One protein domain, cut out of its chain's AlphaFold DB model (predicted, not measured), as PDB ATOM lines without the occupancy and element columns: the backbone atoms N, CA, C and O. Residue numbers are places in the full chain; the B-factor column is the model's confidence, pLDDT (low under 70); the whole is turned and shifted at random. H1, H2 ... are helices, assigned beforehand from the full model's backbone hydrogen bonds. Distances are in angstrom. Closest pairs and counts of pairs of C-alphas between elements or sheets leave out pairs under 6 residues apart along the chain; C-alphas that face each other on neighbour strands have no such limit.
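AT A GLANCE: This is residues 87 to 137 of the 137 residues of the protein "Restriction endonuclease" of Microcystis wesenbergii Mw_QC_S_20081001_S30D (UniProt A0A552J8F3). Picture a helical hairpin of two helices side by side, H1 and then H2, joined by a tight link and meeting only near it, with the other end more open. Residues 87 to 94 make a loop at that open end before H1, and after H2 residues 128 to 137 fold back. The printed part has 51 residues and no named strand; its class is all helix. It is compact, with a radius of gyration of the C-alphas of 11.0 A, and elongated, spanning 34 by 17 by 17 A.

HOW THE PARTS SIT: Look first at H1, residues 95 to 109, then at H2, residues 115 to 127. They touch through residues 106 to 109 and 115 to 119 alone; the closest C-alphas, of Ala 109 and Gln 115, are 4.6 A apart. They run opposite ways at a shallow tilt of 20 degrees. In both helices every O i to N i+4 pair is within hydrogen-bond range.

IN THESE COORDINATES: Find C-alpha 95 at (-9.688, 39.519, -98.928); from there H1 runs 20.7 A to C-alpha 109. H2 runs 18.3 A to C-alpha 127 at (-17.039, 52.034, -98.162).

THE WHOLE: The C-alphas farthest apart, of Gly 91 and Ser 113, are 33.9 A apart. The printed part has no cut. Confidence is under 70 at residues 90 to 96 and 135 to 137.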
ATOM      1  N   LEU A  87     -18.525  41.177-105.421       79.31
ATOM      2  CA  LEU A  87     -18.027  41.368-104.060       79.31
ATOM      3  C   LEU A  87     -18.732  40.369-103.128       79.31
ATOM      4  O   LEU A  87     -19.946  40.190-103.263       79.31
ATOM      5  N   PRO A  88     -17.997  39.690-102.228       76.69
ATOM      6  CA  PRO A  88     -18.599  38.772-101.267       76.69
ATOM      7  C   PRO A  88     -19.471  39.540-100.259       76.69
ATOM      8  O   PRO A  88     -19.226  40.722-100.027       76.69
ATOM      9  N   PRO A  89     -20.474  38.900 -99.634       74.88
ATOM     10  CA  PRO A  89     -21.211  39.515 -98.533       74.88
ATOM     11  C   PRO A  89     -20.277  39.859 -97.360       74.88
ATOM     12  O   PRO A  89     -19.212  39.261 -97.189       74.88
ATOM     13  N   TRP A  90     -20.675  40.836 -96.537       67.44
ATOM     14  CA  TRP A  90     -19.889  41.264 -95.377       67.44
ATOM     15  C   TRP A  90     -19.585  40.072 -94.456       67.44
ATOM     16  O   TRP A  90     -20.502  39.417 -93.967       67.44
ATOM     17  N   GLY A  91     -18.302  39.844 -94.158       65.19
ATOM     18  CA  GLY A  91     -17.856  38.864 -93.160       65.19
ATOM     19  C   GLY A  91     -17.301  37.554 -93.718       65.19
ATOM     20  O   GLY A  91     -16.639  36.842 -92.965       65.19
ATOM     21  N   ASP A  92     -17.468  37.269 -95.013       59.78
ATOM     22  CA  ASP A  92     -16.854  36.090 -95.627       59.78
ATOM     23  C   ASP A  92     -15.427  36.393 -96.100       59.78
ATOM     24  O   ASP A  92     -15.146  37.298 -96.893       59.78
ATOM     25  N   GLY A  93     -14.486  35.642 -95.531       59.25
ATOM     26  CA  GLY A  93     -13.058  35.833 -95.699       59.25
ATOM     27  C   GLY A  93     -12.560  35.451 -97.084       59.25
ATOM     28  O   GLY A  93     -12.043  34.357 -97.262       59.25
ATOM     29  N   GLU A  94     -12.576  36.391 -98.026       61.72
ATOM     30  CA  GLU A  94     -11.803  36.297 -99.271       61.72
ATOM     31  C   GLU A  94     -11.185  37.651 -99.657       61.72
ATOM     32  O   GLU A  94     -11.275  38.114-100.794       61.72
ATOM     33  N   VAL A  95     -10.471  38.278 -98.710       65.62
ATOM     34  CA  VAL A  95      -9.688  39.519 -98.928       65.62
ATOM     35  C   VAL A  95      -8.812  39.428-100.187       65.62
ATOM     36  O   VAL A  95      -8.648  40.406-100.911       65.62
ATOM     37  N   LYS A  96      -8.281  38.236-100.495       67.00
ATOM     38  CA  LYS A  96      -7.483  37.986-101.706       67.00
ATOM     39  C   LYS A  96      -8.298  38.086-102.999       67.00
ATOM     40  O   LYS A  96      -7.785  38.643-103.970       67.00
ATOM     41  N   LEU A  97      -9.534  37.575-103.026       71.56
ATOM     42  CA  LEU A  97     -10.395  37.705-104.203       71.56
ATOM     43  C   LEU A  97     -10.796  39.162-104.397       71.56
ATOM     44  O   LEU A  97     -10.569  39.698-105.480       71.56
ATOM     45  N   MET A  98     -11.236  39.839-103.332       78.56
ATOM     46  CA  MET A  98     -11.525  41.275-103.373       78.56
ATOM     47  C   MET A  98     -10.330  42.089-103.874       78.56
ATOM     48  O   MET A  98     -10.490  42.916-104.765       78.56
ATOM     49  N   ALA A  99      -9.120  41.833-103.374       78.88
ATOM     50  CA  ALA A  99      -7.920  42.533-103.823       78.88
ATOM     51  C   ALA A  99      -7.641  42.316-105.321       78.88
ATOM     52  O   ALA A  99      -7.285  43.259-106.030       78.88
ATOM     53  N   SER A 100      -7.823  41.090-105.825       78.94
ATOM     54  CA  SER A 100      -7.631  40.786-107.248       78.94
ATOM     55  C   SER A 100      -8.672  41.467-108.145       78.94
ATOM     56  O   SER A 100      -8.323  41.999-109.200       78.94
ATOM     57  N   GLU A 101      -9.921  41.529-107.687       84.12
ATOM     58  CA  GLU A 101     -11.017  42.198-108.377       84.12
ATOM     59  C   GLU A 101     -10.836  43.726-108.382       84.12
ATOM     60  O   GLU A 101     -10.920  44.364-109.430       84.12
ATOM     61  N   ILE A 102     -10.484  44.315-107.235       86.19
ATOM     62  CA  ILE A 102     -10.174  45.745-107.093       86.19
ATOM     63  C   ILE A 102      -9.031  46.140-108.028       86.19
ATOM     64  O   ILE A 102      -9.139  47.116-108.775       86.19
ATOM     65  N   LYS A 103      -7.947  45.356-108.036       84.62
ATOM     66  CA  LYS A 103      -6.805  45.594-108.919       84.62
ATOM     67  C   LYS A 103      -7.216  45.567-110.393       84.62
ATOM     68  O   LYS A 103      -6.793  46.441-111.148       84.62
ATOM     69  N   ARG A 104      -8.073  44.619-110.797       85.62
ATOM     70  CA  ARG A 104      -8.611  44.558-112.166       85.62
ATOM     71  C   ARG A 104      -9.369  45.833-112.527       85.62
ATOM     72  O   ARG A 104      -9.108  46.410-113.583       85.62
ATOM     73  N   VAL A 105     -10.260  46.298-111.647       88.25
ATOM     74  CA  VAL A 105     -11.035  47.526-111.882       88.25
ATOM     75  C   VAL A 105     -10.108  48.730-112.042       88.25
ATOM     76  O   VAL A 105     -10.297  49.518-112.967       88.25
ATOM     77  N   ILE A 106      -9.074  48.858-111.203       88.00
ATOM     78  CA  ILE A 106      -8.085  49.944-111.299       88.00
ATOM     79  C   ILE A 106      -7.341  49.893-112.640       88.00
ATOM     80  O   ILE A 106      -7.216  50.915-113.318       88.00
ATOM     81  N   ASP A 107      -6.879  48.714-113.057       86.44
ATOM     82  CA  ASP A 107      -6.151  48.544-114.317       86.44
ATOM     83  C   ASP A 107      -7.029  48.830-115.549       86.44
ATOM     84  O   ASP A 107      -6.554  49.395-116.540       86.44
ATOM     85  N   PHE A 108      -8.326  48.510-115.496       86.06
ATOM     86  CA  PHE A 108      -9.280  48.917-116.529       86.06
ATOM     87  C   PHE A 108      -9.579  50.415-116.500       86.06
ATOM     88  O   PHE A 108      -9.568  51.046-117.561       86.06
ATOM     89  N   ALA A 109      -9.779  50.996-115.318       88.94
ATOM     90  CA  ALA A 109     -10.070  52.414-115.158       88.94
ATOM     91  C   ALA A 109      -8.928  53.295-115.685       88.94
ATOM     92  O   ALA A 109      -9.203  54.277-116.365       88.94
ATOM     93  N   ARG A 110      -7.658  52.920-115.457       88.00
ATOM     94  CA  ARG A 110      -6.463  53.650-115.944       88.00
ATOM     95  C   ARG A 110      -6.437  53.888-117.456       88.00
ATOM     96  O   ARG A 110      -5.796  54.825-117.912       88.00
ATOM     97  N   ALA A 111      -7.095  53.032-118.234       83.12
ATOM     98  CA  ALA A 111      -7.152  53.145-119.691       83.12
ATOM     99  C   ALA A 111      -8.513  53.644-120.206       83.12
ATOM    100  O   ALA A 111      -8.729  53.693-121.417       83.12
ATOM    101  N   ALA A 112      -9.448  53.960-119.307       88.12
ATOM    102  CA  ALA A 112     -10.798  54.374-119.648       88.12
ATOM    103  C   ALA A 112     -10.931  55.900-119.571       88.12
ATOM    104  O   ALA A 112     -10.442  56.544-118.646       88.12
ATOM    105  N   SER A 113     -11.668  56.494-120.510       90.56
ATOM    106  CA  SER A 113     -11.907  57.946-120.523       90.56
ATOM    107  C   SER A 113     -12.756  58.443-119.345       90.56
ATOM    108  O   SER A 113     -12.789  59.639-119.076       90.56
ATOM    109  N   ASN A 114     -13.433  57.540-118.632       92.31
ATOM    110  CA  ASN A 114     -14.235  57.812-117.438       92.31
ATOM    111  C   ASN A 114     -13.564  57.313-116.141       92.31
ATOM    112  O   ASN A 114     -14.269  57.002-115.179       92.31
ATOM    113  N   GLN A 115     -12.225  57.239-116.104       92.62
ATOM    114  CA  GLN A 115     -11.444  56.753-114.959       92.62
ATOM    115  C   GLN A 115     -11.936  57.309-113.616       92.62
ATOM    116  O   GLN A 115     -12.249  56.537-112.714       92.62
ATOM    117  N   ALA A 116     -12.041  58.637-113.487       92.69
ATOM    118  CA  ALA A 116     -12.428  59.288-112.235       92.69
ATOM    119  C   ALA A 116     -13.806  58.823-111.736       92.69
ATOM    120  O   ALA A 116     -13.976  58.519-110.558       92.69
ATOM    121  N   THR A 117     -14.782  58.695-112.639       95.00
ATOM    122  CA  THR A 117     -16.124  58.203-112.307       95.00
ATOM    123  C   THR A 117     -16.093  56.754-111.828       95.00
ATOM    124  O   THR A 117     -16.763  56.423-110.852       95.00
ATOM    125  N   VAL A 118     -15.311  55.892-112.489       92.81
ATOM    126  CA  VAL A 118     -15.176  54.476-112.112       92.81
ATOM    127  C   VAL A 118     -14.538  54.339-110.731       92.81
ATOM    128  O   VAL A 118     -15.065  53.617-109.890       92.81
ATOM    129  N   ILE A 119     -13.451  55.069-110.474       91.44
ATOM    130  CA  ILE A 119     -12.745  55.038-109.189       91.44
ATOM    131  C   ILE A 119     -13.625  55.574-108.056       91.44
ATOM    132  O   ILE A 119     -13.719  54.933-107.013       91.44
ATOM    133  N   ASN A 120     -14.323  56.695-108.262       91.88
ATOM    134  CA  ASN A 120     -15.222  57.248-107.245       91.88
ATOM    135  C   ASN A 120     -16.345  56.272-106.890       91.88
ATOM    136  O   ASN A 120     -16.643  56.080-105.713       91.88
ATOM    137  N   ARG A 121     -16.934  55.618-107.898       91.75
ATOM    138  CA  ARG A 121     -17.958  54.601-107.664       91.75
ATOM    139  C   ARG A 121     -17.388  53.395-106.921       91.75
ATOM    140  O   ARG A 121     -18.003  52.944-105.968       91.75
ATOM    141  N   LEU A 122     -16.204  52.915-107.304       90.00
ATOM    142  CA  LEU A 122     -15.541  51.813-106.606       90.00
ATOM    143  C   LEU A 122     -15.320  52.145-105.123       90.00
ATOM    144  O   LEU A 122     -15.653  51.334-104.271       90.00
ATOM    145  N   VAL A 123     -14.815  53.340-104.801       88.94
ATOM    146  CA  VAL A 123     -14.623  53.777-103.405       88.94
ATOM    147  C   VAL A 123     -15.947  53.820-102.637       88.94
ATOM    148  O   VAL A 123     -15.986  53.404-101.484       88.94
ATOM    149  N   GLN A 124     -17.032  54.289-103.260       89.06
ATOM    150  CA  GLN A 124     -18.361  54.299-102.637       89.06
ATOM    151  C   GLN A 124     -18.848  52.882-102.317       89.06
ATOM    152  O   GLN A 124     -19.258  52.631-101.188       89.06
ATOM    153  N   GLU A 125     -18.741  51.944-103.257       86.62
ATOM    154  CA  GLU A 125     -19.135  50.545-103.023       86.62
ATOM    155  C   GLU A 125     -18.247  49.883-101.956       86.62
ATOM    156  O   GLU A 125     -18.726  49.158-101.089       86.62
ATOM    157  N   LEU A 126     -16.943  50.177-101.967       84.94
ATOM    158  CA  LEU A 126     -15.983  49.648-100.999       84.94
ATOM    159  C   LEU A 126     -16.103  50.277 -99.604       84.94
ATOM    160  O   LEU A 126     -15.668  49.664 -98.628       84.94
ATOM    161  N   SER A 127     -16.741  51.444 -99.473       83.75
ATOM    162  CA  SER A 127     -17.039  52.034 -98.162       83.75
ATOM    163  C   SER A 127     -17.971  51.147 -97.333       83.75
ATOM    164  O   SER A 127     -17.813  51.066 -96.115       83.75
ATOM    165  N   TYR A 128     -18.851  50.381 -97.999       81.38
ATOM    166  CA  TYR A 128     -19.640  49.323 -97.369       81.38
ATOM    167  C   TYR A 128     -18.770  48.185 -96.829       81.38
ATOM    168  O   TYR A 128     -19.297  47.324 -96.167       81.38
ATOM    169  N   TYR A 129     -17.462  48.142 -97.066       79.62
ATOM    170  CA  TYR A 129     -16.551  47.144 -96.491       79.62
ATOM    171  C   TYR A 129     -15.546  47.786 -95.524       79.62
ATOM    172  O   TYR A 129     -14.556  47.161 -95.147       79.62
ATOM    173  N   GLY A 130     -15.751  49.058 -95.158       80.69
ATOM    174  CA  GLY A 130     -14.796  49.841 -94.368       80.69
ATOM    175  C   GLY A 130     -13.507  50.192 -95.121       80.69
ATOM    176  O   GLY A 130     -12.553  50.675 -94.514       80.69
ATOM    177  N   LEU A 131     -13.463  49.960 -96.436       78.94
ATOM    178  CA  LEU A 131     -12.310  50.263 -97.274       78.94
ATOM    179  C   LEU A 131     -12.424  51.678 -97.847       78.94
ATOM    180  O   LEU A 131     -13.490  52.159 -98.227       78.94
ATOM    181  N   THR A 132     -11.281  52.342 -97.928       76.94
ATOM    182  CA  THR A 132     -11.146  53.724 -98.408       76.94
ATOM    183  C   THR A 132     -10.155  53.787 -99.565       76.94
ATOM    184  O   THR A 132      -9.414  52.837 -99.811       76.94
ATOM    185  N   TYR A 133     -10.087  54.930-100.251       71.75
ATOM    186  CA  TYR A 133      -9.152  55.135-101.361       71.75
ATOM    187  C   TYR A 133      -7.684  54.857-100.992       71.75
ATOM    188  O   TYR A 133      -6.940  54.341-101.819       71.75
ATOM    189  N   SER A 134      -7.267  55.124 -99.748       74.56
ATOM    190  CA  SER A 134      -5.900  54.838 -99.286       74.56
ATOM    191  C   SER A 134      -5.554  53.349 -99.293       74.56
ATOM    192  O   SER A 134      -4.382  53.010 -99.341       74.56
ATOM    193  N   HIS A 135      -6.555  52.466 -99.266       69.75
ATOM    194  CA  HIS A 135      -6.374  51.019 -99.376       69.75
ATOM    195  C   HIS A 135      -6.280  50.534-100.835       69.75
ATOM    196  O   HIS A 135      -6.051  49.350-101.070       69.75
ATOM    197  N   LEU A 136      -6.506  51.424-101.810       67.62
ATOM    198  CA  LEU A 136      -6.467  51.128-103.249       67.62
ATOM    199  C   LEU A 136      -5.145  51.543-103.915       67.62
ATOM    200  O   LEU A 136      -4.950  51.245-105.097       67.62
ATOM    201  N   LEU A 137      -4.284  52.261-103.186       62.50
ATOM    202  CA  LEU A 137      -2.949  52.697-103.606       62.50
ATOM    203  C   LEU A 137      -1.897  51.659-103.208       62.50
ATOM    204  O   LEU A 137      -0.993  51.426-104.041       62.50
TER     205      LEU A 137